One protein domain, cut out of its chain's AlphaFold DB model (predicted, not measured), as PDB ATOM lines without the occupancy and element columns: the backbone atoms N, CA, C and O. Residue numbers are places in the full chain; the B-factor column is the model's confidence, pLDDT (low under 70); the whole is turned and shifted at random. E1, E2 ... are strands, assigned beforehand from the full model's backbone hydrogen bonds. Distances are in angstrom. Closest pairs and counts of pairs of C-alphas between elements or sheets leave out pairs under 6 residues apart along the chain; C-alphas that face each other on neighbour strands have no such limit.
ATOM      1  N   MET A   1    -129.482  17.839  84.884       88.75
ATOM      2  CA  MET A   1    -128.007  17.950  84.875       88.75
ATOM      3  C   MET A   1    -127.588  18.399  83.490       88.75
ATOM      4  O   MET A   1    -128.224  17.988  82.527       88.75
ATOM      5  N   TRP A   2    -126.550  19.217  83.402       94.19
ATOM      6  CA  TRP A   2    -126.026  19.786  82.158       94.19
ATOM      7  C   TRP A   2    -124.496  19.857  82.227       94.19
ATOM      8  O   TRP A   2    -123.912  19.698  83.298       94.19
ATOM      9  N   SER A   3    -123.824  20.082  81.107       95.94
ATOM     10  CA  SER A   3    -122.375  20.321  81.052       95.94
ATOM     11  C   SER A   3    -122.047  21.295  79.933       95.94
ATOM     12  O   SER A   3    -122.780  21.377  78.960       95.94
ATOM     13  N   ILE A   4    -120.935  22.017  80.032       97.12
ATOM     14  CA  ILE A   4    -120.463  22.836  78.912       97.12
ATOM     15  C   ILE A   4    -119.683  21.922  77.968       97.12
ATOM     16  O   ILE A   4    -118.747  21.256  78.403       97.12
ATOM     17  N   GLN A   5    -120.050  21.889  76.688       96.44
ATOM     18  CA  GLN A   5    -119.378  21.057  75.686       96.44
ATOM     19  C   GLN A   5    -118.017  21.640  75.291       96.44
ATOM     20  O   GLN A   5    -117.040  20.909  75.135       96.44
ATOM     21  N   ASN A   6    -117.954  22.958  75.094       96.44
ATOM     22  CA  ASN A   6    -116.719  23.693  74.846       96.44
ATOM     23  C   ASN A   6    -116.875  25.173  75.219       96.44
ATOM     24  O   ASN A   6    -117.984  25.710  75.257       96.44
ATOM     25  N   VAL A   7    -115.738  25.823  75.468       97.88
ATOM     26  CA  VAL A   7    -115.633  27.280  75.562       97.88
ATOM     27  C   VAL A   7    -114.533  27.728  74.612       97.88
ATOM     28  O   VAL A   7    -113.405  27.248  74.700       97.88
ATOM     29  N   THR A   8    -114.862  28.647  73.712       97.81
ATOM     30  CA  THR A   8    -113.904  29.310  72.824       97.81
ATOM     31  C   THR A   8    -113.834  30.782  73.196       97.81
ATOM     32  O   THR A   8    -114.856  31.461  73.198       97.81
ATOM     33  N   VAL A   9    -112.639  31.286  73.498       97.94
ATOM     34  CA  VAL A   9    -112.397  32.720  73.708       97.94
ATOM     35  C   VAL A   9    -111.543  33.217  72.550       97.94
ATOM     36  O   VAL A   9    -110.451  32.701  72.329       97.94
ATOM     37  N   GLU A  10    -112.046  34.190  71.789       97.19
ATOM     38  CA  GLU A  10    -111.344  34.717  70.608       97.19
ATOM     39  C   GLU A  10    -110.026  35.411  70.980       97.19
ATOM     40  O   GLU A  10    -109.069  35.383  70.207       97.19
ATOM     41  N   THR A  11    -109.961  36.010  72.171       95.00
ATOM     42  CA  THR A  11    -108.752  36.647  72.701       95.00
ATOM     43  C   THR A  11    -107.769  35.587  73.229       95.00
ATOM     44  O   THR A  11    -108.087  34.902  74.207       95.00
ATOM     45  N   PRO A  12    -106.555  35.462  72.656       92.75
ATOM     46  CA  PRO A  12    -105.571  34.479  73.107       92.75
ATOM     47  C   PRO A  12    -105.099  34.728  74.545       92.75
ATOM     48  O   PRO A  12    -104.905  35.869  74.957       92.75
ATOM     49  N   GLY A  13    -104.848  33.650  75.294       90.94
ATOM     50  CA  GLY A  13    -104.246  33.717  76.634       90.94
ATOM     51  C   GLY A  13    -105.195  34.124  77.767       90.94
ATOM     52  O   GLY A  13    -104.742  34.268  78.899       90.94
ATOM     53  N   ILE A  14    -106.493  34.287  77.495       93.44
ATOM     54  CA  ILE A  14    -107.500  34.514  78.535       93.44
ATOM     55  C   ILE A  14    -107.816  33.200  79.249       93.44
ATOM     56  O   ILE A  14    -108.287  32.243  78.634       93.44
ATOM     57  N   GLU A  15    -107.567  33.164  80.558       92.06
ATOM     58  CA  GLU A  15    -107.970  32.048  81.414       92.06
ATOM     59  C   GLU A  15    -109.486  32.082  81.654       92.06
ATOM     60  O   GLU A  15    -110.078  33.144  81.875       92.06
ATOM     61  N   VAL A  16    -110.104  30.901  81.620       94.81
ATOM     62  CA  VAL A  16    -111.517  30.703  81.947       94.81
ATOM     63  C   VAL A  16    -111.613  29.821  83.181       94.81
ATOM     64  O   VAL A  16    -111.086  28.707  83.193       94.81
ATOM     65  N   THR A  17    -112.301  30.305  84.211       94.31
ATOM     66  CA  THR A  17    -112.483  29.585  85.477       94.31
ATOM     67  C   THR A  17    -113.953  29.520  85.872       94.31
ATOM     68  O   THR A  17    -114.775  30.300  85.390       94.31
ATOM     69  N   MET A  18    -114.286  28.570  86.746       95.75
ATOM     70  CA  MET A  18    -115.644  28.336  87.235       95.75
ATOM     71  C   MET A  18    -115.691  28.521  88.752       95.75
ATOM     72  O   MET A  18    -114.847  27.987  89.473       95.75
ATOM     73  N   SER A  19    -116.700  29.240  89.243       94.94
ATOM     74  CA  SER A  19    -116.853  29.562  90.669       94.94
ATOM     75  C   SER A  19    -117.121  28.347  91.557       94.94
ATOM     76  O   SER A  19    -116.990  28.441  92.772       94.94
ATOM     77  N   ASP A  20    -117.520  27.213  90.979       94.38
ATOM     78  CA  ASP A  20    -117.693  25.937  91.681       94.38
ATOM     79  C   ASP A  20    -116.379  25.149  91.837       94.38
ATOM     80  O   ASP A  20    -116.365  24.097  92.471       94.38
ATOM     81  N   GLY A  21    -115.275  25.646  91.266       93.50
ATOM     82  CA  GLY A  21    -113.965  24.993  91.298       93.50
ATOM     83  C   GLY A  21    -113.860  23.747  90.410       93.50
ATOM     84  O   GLY A  21    -112.804  23.114  90.374       93.50
ATOM     85  N   LEU A  22    -114.920  23.387  89.682       95.44
ATOM     86  CA  LEU A  22    -114.931  22.219  88.807       95.44
ATOM     87  C   LEU A  22    -114.385  22.567  87.413       95.44
ATOM     88  O   LEU A  22    -114.536  23.699  86.946       95.44
ATOM     89  N   PRO A  23    -113.809  21.593  86.680       95.44
ATOM     90  CA  PRO A  23    -113.446  21.783  85.277       95.44
ATOM     91  C   PRO A  23    -114.621  22.298  84.432       95.44
ATOM     92  O   PRO A  23    -115.780  21.976  84.700       95.44
ATOM     93  N   ILE A  24    -114.340  23.046  83.361       95.50
ATOM     94  CA  ILE A  24    -115.372  23.590  82.454       95.50
ATOM     95  C   ILE A  24    -116.317  22.486  81.954       95.50
ATOM     96  O   ILE A  24    -117.532  22.649  82.002       95.50
ATOM     97  N   LEU A  25    -115.771  21.327  81.576       95.69
ATOM     98  CA  LEU A  25    -116.531  20.194  81.029       95.69
ATOM     99  C   LEU A  25    -117.250  19.344  82.094       95.69
ATOM    100  O   LEU A  25    -117.879  18.340  81.763       95.69
ATOM    101  N   ALA A  26    -117.132  19.686  83.381       96.94
ATOM    102  CA  ALA A  26    -117.787  18.935  84.443       96.94
ATOM    103  C   ALA A  26    -119.317  19.033  84.343       96.94
ATOM    104  O   ALA A  26    -119.878  20.057  83.939       96.94
ATOM    105  N   ARG A  27    -119.996  17.960  84.763       95.62
ATOM    106  CA  ARG A  27    -121.453  17.948  84.919       95.62
ATOM    107  C   ARG A  27    -121.871  18.853  86.078       95.62
ATOM    108  O   ARG A  27    -121.267  18.810  87.147       95.62
ATOM    109  N   ARG A  28    -122.935  19.623  85.864       95.06
ATOM    110  CA  ARG A  28    -123.504  20.624  86.770       95.06
ATOM    111  C   ARG A  28    -125.015  20.470  86.914       95.06
ATOM    112  O   ARG A  28    -125.674  19.762  86.144       95.06
ATOM    113  N   GLY A  29    -125.530  21.105  87.958       89.38
ATOM    114  CA  GLY A  29    -126.864  20.913  88.512       89.38
ATOM    115  C   GLY A  29    -126.781  20.722  90.034       89.38
ATOM    116  O   GLY A  29    -125.689  20.818  90.601       89.38
ATOM    117  N   PRO A  30    -127.897  20.416  90.713       91.56
ATOM    118  CA  PRO A  30    -129.245  20.224  90.171       91.56
ATOM    119  C   PRO A  30    -129.949  21.554  89.833       91.56
ATOM    120  O   PRO A  30    -129.339  22.624  89.879       91.56
ATOM    121  N   ALA A  31    -131.243  21.480  89.512       90.25
ATOM    122  CA  ALA A  31    -132.122  22.642  89.401       90.25
ATOM    123  C   ALA A  31    -131.981  23.580  90.613       90.25
ATOM    124  O   ALA A  31    -131.894  23.127  91.755       90.25
ATOM    125  N   GLY A  32    -131.943  24.887  90.356       91.81
ATOM    126  CA  GLY A  32    -131.688  25.919  91.361       91.81
ATOM    127  C   GLY A  32    -130.202  26.146  91.664       91.81
ATOM    128  O   GLY A  32    -129.877  27.000  92.495       91.81
ATOM    129  N   SER A  33    -129.296  25.415  91.004       93.44
ATOM    130  CA  SER A  33    -127.864  25.722  91.024       93.44
ATOM    131  C   SER A  33    -127.555  26.925  90.139       93.44
ATOM    132  O   SER A  33    -128.204  27.181  89.124       93.44
ATOM    133  N   SER A  34    -126.539  27.674  90.540       95.12
ATOM    134  CA  SER A  34    -126.060  28.830  89.804       95.12
ATOM    135  C   SER A  34    -124.553  28.910  89.964       95.12
ATOM    136  O   SER A  34    -124.031  28.828  91.077       95.12
ATOM    137  N   VAL A  35    -123.859  29.014  88.840       96.00
ATOM    138  CA  VAL A  35    -122.401  29.091  88.778       96.00
ATOM    139  C   VAL A  35    -121.997  30.289  87.944       96.00
ATOM    140  O   VAL A  35    -122.730  30.733  87.064       96.00
ATOM    141  N   ARG A  36    -120.800  30.797  88.202       96.69
ATOM    142  CA  ARG A  36    -120.203  31.876  87.432       96.69
ATOM    143  C   ARG A  36    -118.981  31.371  86.698       96.69
ATOM    144  O   ARG A  36    -118.086  30.792  87.307       96.69
ATOM    145  N   MET A  37    -118.941  31.645  85.404       97.25
ATOM    146  CA  MET A  37    -117.744  31.521  84.591       97.25
ATOM    147  C   MET A  37    -117.060  32.887  84.511       97.25
ATOM    148  O   MET A  37    -117.666  33.857  84.051       97.25
ATOM    149  N   ALA A  38    -115.809  32.972  84.955       96.69
ATOM    150  CA  ALA A  38    -114.978  34.158  84.781       96.69
ATOM    151  C   ALA A  38    -114.118  34.007  83.528       96.69
ATOM    152  O   ALA A  38    -113.483  32.972  83.338       96.69
ATOM    153  N   VAL A  39    -114.103  35.034  82.677       96.25
ATOM    154  CA  VAL A  39    -113.387  35.034  81.394       96.25
ATOM    155  C   VAL A  39    -112.300  36.106  81.439       96.25
ATOM    156  O   VAL A  39    -112.414  37.165  80.822       96.25
ATOM    157  N   GLY A  40    -111.263  35.859  82.243       92.81
ATOM    158  CA  GLY A  40    -110.216  36.836  82.556       92.81
ATOM    159  C   GLY A  40    -110.781  38.227  82.862       92.81
ATOM    160  O   GLY A  40    -111.705  38.376  83.658       92.81
ATOM    161  N   HIS A  41    -110.246  39.247  82.188       91.50
ATOM    162  CA  HIS A  41    -110.706  40.632  82.316       91.50
ATOM    163  C   HIS A  41    -111.926  40.976  81.439       91.50
ATOM    164  O   HIS A  41    -112.419  42.096  81.521       91.50
ATOM    165  N   LEU A  42    -112.407  40.055  80.592       95.56
ATOM    166  CA  LEU A  42    -113.541  40.317  79.694       95.56
ATOM    167  C   LEU A  42    -114.883  40.342  80.437       95.56
ATOM    168  O   LEU A  42    -115.831  40.951  79.950       95.56
ATOM    169  N   GLY A  43    -114.973  39.690  81.601       96.38
ATOM    170  CA  GLY A  43    -116.158  39.724  82.455       96.38
ATOM    171  C   GLY A  43    -116.630  38.358  82.946       96.38
ATOM    172  O   GLY A  43    -115.890  37.369  82.944       96.38
ATOM    173  N   PHE A  44    -117.889  38.326  83.376       97.50
ATOM    174  CA  PHE A  44    -118.547  37.173  83.980       97.50
ATOM    175  C   PHE A  44    -119.773  36.705  83.190       97.50
ATOM    176  O   PHE A  44    -120.604  37.502  82.744       97.50
ATOM    177  N   LEU A  45    -119.918  35.386  83.082       97.75
ATOM    178  CA  LEU A  45    -121.127  34.722  82.609       97.75
ATOM    179  C   LEU A  45    -121.739  33.928  83.762       97.75
ATOM    180  O   LEU A  45    -121.179  32.919  84.188       97.75
ATOM    181  N   ASP A  46    -122.879  34.387  84.266       97.00
ATOM    182  CA  ASP A  46    -123.692  33.619  85.206       97.00
ATOM    183  C   ASP A  46    -124.516  32.586  84.435       97.00
ATOM    184  O   ASP A  46    -125.173  32.924  83.446       97.00
ATOM    185  N   ILE A  47    -124.473  31.340  84.906       97.25
ATOM    186  CA  ILE A  47    -125.213  30.205  84.361       97.25
ATOM    187  C   ILE A  47    -126.080  29.634  85.482       97.25
ATOM    188  O   ILE A  47    -125.560  29.063  86.444       97.25
ATOM    189  N   THR A  48    -127.394  29.789  85.367       96.44
ATOM    190  CA  THR A  48    -128.362  29.330  86.374       96.44
ATOM    191  C   THR A  48    -129.272  28.258  85.787       96.44
ATOM    192  O   THR A  48    -129.877  28.469  84.740       96.44
ATOM    193  N   ASP A  49    -129.387  27.116  86.463       95.06
ATOM    194  CA  ASP A  49    -130.336  26.053  86.116       95.06
ATOM    195  C   ASP A  49    -131.707  26.399  86.708       95.06
ATOM    196  O   ASP A  49    -131.912  26.298  87.922       95.06
ATOM    197  N   THR A  50    -132.640  26.841  85.865       92.12
ATOM    198  CA  THR A  50    -133.993  27.247  86.281       92.12
ATOM    199  C   THR A  50    -135.012  26.114  86.172       92.12
ATOM    200  O   THR A  50    -136.210  26.357  86.282       92.12
ATOM    201  N   SER A  51    -134.546  24.866  86.041       88.19
ATOM    202  CA  SER A  51    -135.379  23.668  85.931       88.19
ATOM    203  C   SER A  51    -136.255  23.613  84.672       88.19
ATOM    204  O   SER A  51    -136.026  24.302  83.680       88.19
ATOM    205  N   HIS A  52    -137.227  22.702  84.697       85.25
ATOM    206  CA  HIS A  52    -138.248  22.519  83.674       85.25
ATOM    207  C   HIS A  52    -139.315  23.625  83.740       85.25
ATOM    208  O   HIS A  52    -139.709  24.066  84.822       85.25
ATOM    209  N   GLN A  53    -139.818  24.052  82.579       73.06
ATOM    210  CA  GLN A  53    -140.914  25.018  82.505       73.06
ATOM    211  C   GLN A  53    -142.224  24.410  83.028       73.06
ATOM    212  O   GLN A  53    -142.793  23.513  82.407       73.06
ATOM    213  N   SER A  54    -142.786  24.976  84.099       68.25
ATOM    214  CA  SER A  54    -144.082  24.528  84.626       68.25
ATOM    215  C   SER A  54    -145.181  24.545  83.548       68.25
ATOM    216  O   SER A  54    -145.455  25.583  82.945       68.25
ATOM    217  N   GLY A  55    -145.797  23.385  83.292       65.25
ATOM    218  CA  GLY A  55    -146.902  23.226  82.336       65.25
ATOM    219  C   GLY A  55    -146.523  23.244  80.847       65.25
ATOM    220  O   GLY A  55    -147.423  23.207  80.008       65.25
ATOM    221  N   GLY A  56    -145.229  23.301  80.505       60.06
ATOM    222  CA  GLY A  56    -144.727  23.271  79.124       60.06
ATOM    223  C   GLY A  56    -144.252  21.883  78.653       60.06
ATOM    224  O   GLY A  56    -144.221  20.936  79.444       60.06
ATOM    225  N   PRO A  57    -143.855  21.732  77.370       63.44
ATOM    226  CA  PRO A  57    -143.146  20.539  76.887       63.44
ATOM    227  C   PRO A  57    -141.893  20.257  77.737       63.44
ATOM    228  O   PRO A  57    -141.367  21.181  78.347       63.44
ATOM    229  N   HIS A  58    -141.426  19.000  77.803       68.38
ATOM    230  CA  HIS A  58    -140.365  18.474  78.695       68.38
ATOM    231  C   HIS A  58    -138.940  19.076  78.519       68.38
ATOM    232  O   HIS A  58    -137.952  18.371  78.687       68.38
ATOM    233  N   TYR A  59    -138.797  20.369  78.213       80.50
ATOM    234  CA  TYR A  59    -137.511  21.054  78.080       80.50
ATOM    235  C   TYR A  59    -137.023  21.651  79.397       80.50
ATOM    236  O   TYR A  59    -137.759  22.317  80.130       80.50
ATOM    237  N   TRP A  60    -135.744  21.442  79.664       90.06
ATOM    238  CA  TRP A  60    -135.025  22.083  80.750       90.06
ATOM    239  C   TRP A  60    -134.485  23.438  80.305       90.06
ATOM    240  O   TRP A  60    -134.285  23.684  79.112       90.06
ATOM    241  N   GLN A  61    -134.234  24.309  81.279       92.50
ATOM    242  CA  GLN A  61    -133.854  25.688  81.031       92.50
ATOM    243  C   GLN A  61    -132.564  26.066  81.764       92.50
ATOM    244  O   GLN A  61    -132.445  25.902  82.979       92.50
ATOM    245  N   LEU A  62    -131.622  26.647  81.018       94.69
ATOM    246  CA  LEU A  62    -130.501  27.403  81.570       94.69
ATOM    247  C   LEU A  62    -130.701  28.894  81.303       94.69
ATOM    248  O   LEU A  62    -131.162  29.293  80.231       94.69
ATOM    249  N   ARG A  63    -130.299  29.723  82.261       95.25
ATOM    250  CA  ARG A  63    -130.183  31.172  82.106       95.25
ATOM    251  C   ARG A  63    -128.721  31.562  81.979       95.25
ATOM    252  O   ARG A  63    -127.956  31.332  82.909       95.25
ATOM    253  N   PHE A  64    -128.363  32.199  80.869       96.62
ATOM    254  CA  PHE A  64    -127.032  32.749  80.605       96.62
ATOM    255  C   PHE A  64    -127.087  34.273  80.681       96.62
ATOM    256  O   PHE A  64    -127.542  34.919  79.740       96.62
ATOM    257  N   ASN A  65    -126.685  34.866  81.810       95.00
ATOM    258  CA  ASN A  65    -126.861  36.308  82.069       95.00
ATOM    259  C   ASN A  65    -128.295  36.825  81.773       95.00
ATOM    260  O   ASN A  65    -128.472  37.962  81.351       95.00
ATOM    261  N   GLY A  66    -129.318  35.993  82.007       91.25
ATOM    262  CA  GLY A  66    -130.732  36.307  81.750       91.25
ATOM    263  C   GLY A  66    -131.295  35.711  80.454       91.25
ATOM    264  O   GLY A  66    -132.503  35.476  80.377       91.25
ATOM    265  N   GLU A  67    -130.442  35.365  79.488       95.00
ATOM    266  CA  GLU A  67    -130.858  34.735  78.231       95.00
ATOM    267  C   GLU A  67    -131.301  33.287  78.440       95.00
ATOM    268  O   GLU A  67    -130.654  32.535  79.170       95.00
ATOM    269  N   ILE A  68    -132.393  32.883  77.785       93.62
ATOM    270  CA  ILE A  68    -132.991  31.555  77.956       93.62
ATOM    271  C   ILE A  68    -132.421  30.559  76.955       93.62
ATOM    272  O   ILE A  68    -132.680  30.662  75.760       93.62
ATOM    273  N   TYR A  69    -131.746  29.531  77.452       94.44
ATOM    274  CA  TYR A  69    -131.310  28.393  76.658       94.44
ATOM    275  C   TYR A  69    -132.121  27.147  77.018       94.44
ATOM    276  O   TYR A  69    -132.091  26.686  78.160       94.44
ATOM    277  N   TRP A  70    -132.833  26.607  76.034       92.88
ATOM    278  CA  TRP A  70    -133.614  25.383  76.179       92.88
ATOM    279  C   TRP A  70    -132.781  24.161  75.809       92.88
ATOM    280  O   TRP A  70    -131.953  24.215  74.901       92.88
ATOM    281  N   TYR A  71    -133.021  23.044  76.483       91.12
ATOM    282  CA  TYR A  71    -132.428  21.767  76.105       91.12
ATOM    283  C   TYR A  71    -133.329  20.591  76.490       91.12
ATOM    284  O   TYR A  71    -134.210  20.710  77.344       91.12
ATOM    285  N   ASP A  72    -133.100  19.447  75.848       86.69
ATOM    286  CA  ASP A  72    -133.701  18.155  76.189       86.69
ATOM    287  C   ASP A  72    -132.587  17.166  76.571       86.69
ATOM    288  O   ASP A  72    -131.454  17.286  76.109       86.69
ATOM    289  N   GLY A  73    -132.886  16.199  77.436       85.38
ATOM    290  CA  GLY A  73    -131.912  15.224  77.927       85.38
ATOM    291  C   GLY A  73    -130.778  15.845  78.755       85.38
ATOM    292  O   GLY A  73    -131.017  16.519  79.759       85.38
ATOM    293  N   GLU A  74    -129.529  15.559  78.375       85.06
ATOM    294  CA  GLU A  74    -128.333  16.140  78.996       85.06
ATOM    295  C   GLU A  74    -127.890  17.370  78.194       85.06
ATOM    296  O   GLU A  74    -127.293  17.229  77.131       85.06
ATOM    297  N   GLY A  75    -128.178  18.572  78.701       88.50
ATOM    298  CA  GLY A  75    -127.824  19.818  78.015       88.50
ATOM    299  C   GLY A  75    -126.316  19.960  77.840       88.50
ATOM    300  O   GLY A  75    -125.563  19.797  78.810       88.50
ATOM    301  N   ALA A  76    -125.885  20.281  76.619       93.94
ATOM    302  CA  ALA A  76    -124.471  20.349  76.243       93.94
ATOM    303  C   ALA A  76    -124.117  21.625  75.445       93.94
ATOM    304  O   ALA A  76    -123.586  21.537  74.330       93.94
ATOM    305  N   PRO A  77    -124.379  22.834  75.985       96.38
ATOM    306  CA  PRO A  77    -124.100  24.086  75.291       96.38
ATOM    307  C   PRO A  77    -122.611  24.284  74.978       96.38
ATOM    308  O   PRO A  77    -121.726  23.998  75.787       96.38
ATOM    309  N   SER A  78    -122.342  24.849  73.805       97.81
ATOM    310  CA  SER A  78    -121.053  25.406  73.386       97.81
ATOM    311  C   SER A  78    -121.068  26.919  73.568       97.81
ATOM    312  O   SER A  78    -122.047  27.567  73.201       97.81
ATOM    313  N   ILE A  79    -120.000  27.497  74.117       98.50
ATOM    314  CA  ILE A  79    -119.928  28.933  74.421       98.50
ATOM    315  C   ILE A  79    -118.779  29.563  73.636       98.50
ATOM    316  O   ILE A  79    -117.643  29.109  73.705       98.50
ATOM    317  N   THR A  80    -119.058  30.642  72.912       98.50
ATOM    318  CA  THR A  80    -118.042  31.483  72.266       98.50
ATOM    319  C   THR A  80    -118.051  32.864  72.903       98.50
ATOM    320  O   THR A  80    -119.112  33.472  73.009       98.50
ATOM    321  N   VAL A  81    -116.888  33.370  73.304       98.44
ATOM    322  CA  VAL A  81    -116.699  34.719  73.845       98.44
ATOM    323  C   VAL A  81    -115.796  35.513  72.911       98.44
ATOM    324  O   VAL A  81    -114.682  35.093  72.597       98.44
ATOM    325  N   ARG A  82    -116.287  36.672  72.485       97.94
ATOM    326  CA  ARG A  82    -115.585  37.606  71.608       97.94
ATOM    327  C   ARG A  82    -114.695  38.552  72.397       97.94
ATOM    328  O   ARG A  82    -114.879  38.755  73.596       97.94
ATOM    329  N   SER A  83    -113.754  39.177  71.699       96.19
ATOM    330  CA  SER A  83    -112.813  40.135  72.295       96.19
ATOM    331  C   SER A  83    -113.468  41.391  72.881       96.19
ATOM    332  O   SER A  83    -112.876  42.032  73.742       96.19
ATOM    333  N   ASP A  84    -114.694  41.717  72.465       95.69
ATOM    334  CA  ASP A  84    -115.497  42.825  72.999       95.69
ATOM    335  C   ASP A  84    -116.397  42.429  74.185       95.69
ATOM    336  O   ASP A  84    -117.239  43.216  74.615       95.69
ATOM    337  N   GLY A  85    -116.248  41.208  74.710       96.69
ATOM    338  CA  GLY A  85    -117.040  40.710  75.836       96.69
ATOM    339  C   GLY A  85    -118.445  40.235  75.460       96.69
ATOM    340  O   GLY A  85    -119.212  39.854  76.347       96.69
ATOM    341  N   ARG A  86    -118.816  40.200  74.171       98.12
ATOM    342  CA  ARG A  86    -120.031  39.495  73.737       98.12
ATOM    343  C   ARG A  86    -119.842  37.991  73.837       98.12
ATOM    344  O   ARG A  86    -118.801  37.468  73.446       98.12
ATOM    345  N   PHE A  87    -120.873  37.286  74.285       98.44
ATOM    346  CA  PHE A  87    -120.905  35.829  74.266       98.44
ATOM    347  C   PHE A  87    -122.035  35.313  73.376       98.44
ATOM    348  O   PHE A  87    -123.063  35.965  73.191       98.44
ATOM    349  N   GLN A  88    -121.848  34.109  72.855       98.44
ATOM    350  CA  GLN A  88    -122.844  33.355  72.111       98.44
ATOM    351  C   GLN A  88    -122.848  31.917  72.627       98.44
ATOM    352  O   GLN A  88    -121.794  31.296  72.740       98.44
ATOM    353  N   VAL A  89    -124.032  31.395  72.927       98.31
ATOM    354  CA  VAL A  89    -124.263  30.009  73.337       98.31
ATOM    355  C   VAL A  89    -125.010  29.293  72.222       98.31
ATOM    356  O   VAL A  89    -126.010  29.814  71.726       98.31
ATOM    357  N   THR A  90    -124.533  28.120  71.819       97.69
ATOM    358  CA  THR A  90    -125.137  27.283  70.772       97.69
ATOM    359  C   THR A  90    -125.203  25.816  71.195       97.69
ATOM    360  O   THR A  90    -124.476  25.384  72.083       97.69
ATOM    361  N   GLY A  91    -126.071  25.038  70.548       94.19
ATOM    362  CA  GLY A  91    -126.270  23.605  70.815       94.19
ATOM    363  C   GLY A  91    -127.749  23.299  71.030       94.19
ATOM    364  O   GLY A  91    -128.529  24.235  71.187       94.19
ATOM    365  N   ASP A  92    -128.144  22.027  71.047       88.81
ATOM    366  CA  ASP A  92    -129.526  21.603  71.348       88.81
ATOM    367  C   ASP A  92    -130.606  22.291  70.479       88.81
ATOM    368  O   ASP A  92    -131.750  22.462  70.888       88.81
ATOM    369  N   GLY A  93    -130.237  22.719  69.263       87.31
ATOM    370  CA  GLY A  93    -131.114  23.469  68.353       87.31
ATOM    371  C   GLY A  93    -131.354  24.935  68.741       87.31
ATOM    372  O   GLY A  93    -132.150  25.605  68.088       87.31
ATOM    373  N   ASN A  94    -130.659  25.445  69.762       88.56
ATOM    374  CA  ASN A  94    -130.813  26.791  70.301       88.56
ATOM    375  C   ASN A  94    -129.582  27.668  70.047       88.56
ATOM    376  O   ASN A  94    -128.447  27.194  69.942       88.56
ATOM    377  N   GLN A  95    -129.825  28.977  69.980       95.44
ATOM    378  CA  GLN A  95    -128.788  29.998  69.955       95.44
ATOM    379  C   GLN A  95    -129.241  31.215  70.758       95.44
ATOM    380  O   GLN A  95    -130.261  31.821  70.439       95.44
ATOM    381  N   VAL A  96    -128.436  31.609  71.740       97.06
ATOM    382  CA  VAL A  96    -128.630  32.843  72.512       97.06
ATOM    383  C   VAL A  96    -127.312  33.578  72.693       97.06
ATOM    384  O   VAL A  96    -126.244  33.013  72.467       97.06
ATOM    385  N   GLY A  97    -127.354  34.848  73.078       96.38
ATOM    386  CA  GLY A  97    -126.139  35.619  73.298       96.38
ATOM    387  C   GLY A  97    -126.425  37.017  73.814       96.38
ATOM    388  O   GLY A  97    -127.467  37.594  73.523       96.38
ATOM    389  N   SER A  98    -125.481  37.550  74.578       97.69
ATOM    390  CA  SER A  98    -125.544  38.889  75.158       97.69
ATOM    391  C   SER A  98    -124.118  39.352  75.486       97.69
ATOM    392  O   SER A  98    -123.164  38.957  74.813       97.69
TER     393      SER A  98
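Overview. This is residues 1 to 98 of the 403 residues of an uncharacterized protein of Nitrosomonas eutropha (UniProt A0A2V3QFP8). Two sheets lie face to face as an elongated sandwich: a strongly twisted sheet, E2 E3 E4 E5 E6, covers a flatter one, E1 E7 E8 E9, and E6 comes near E9 along one side. The printed part has 98 residues with nine named strands, E1 to E9 in that order, and no named helix; the class is all strand, with 48 residues, under half, in named elements. The first sheet is antiparallel, the second mixed. The whole is compact, with a radius of gyration of the C-alphas of 12.9 A and spans of 43 by 25 by 19 A.

Along the chain. E1 is residues 6 to 9, 10.1 A long, from C-alpha 6 at (-116.719, 23.693, 74.846). E2 is 16 to 18, 7.1 A; E3 34 to 39, 16.4 A; E4 43 to 52, 28.0 A; E5 60 to 64, 13.3 A; E6 67 to 71, 13.2 A; E7 78 to 81, 10.3 A; E8 86 to 91, 17.3 A. E9 is 94 to 98, 14.1 A, ending at C-alpha 98 (-125.544, 38.889, 75.158).

Arrangement. E1 is parallel to E7, with N 8 and O 79 at 2.8 A. E2 to E6 form a meander, each strand the antiparallel neighbour of the one before; hairpin E3 and E4 has N 37 and O 45 at 2.8 A, and hairpin E5 and E6 has N 62 and O 69 at 2.9 A. E7 E8 E9 is a second meander; N 80 and O 88 are 2.8 A apart. Between the sheets, the closest C-alphas of E6 and E9, Glu 67 and Val 96, are 6.4 A apart.

Size, cuts and confidence. The two farthest C-alphas, Gly 13 and Gly 55, are 44.3 A apart. The printed part has no cut. The link E2 to E3, 15 residues, is long. Residues 54 to 58 have pLDDT under 70.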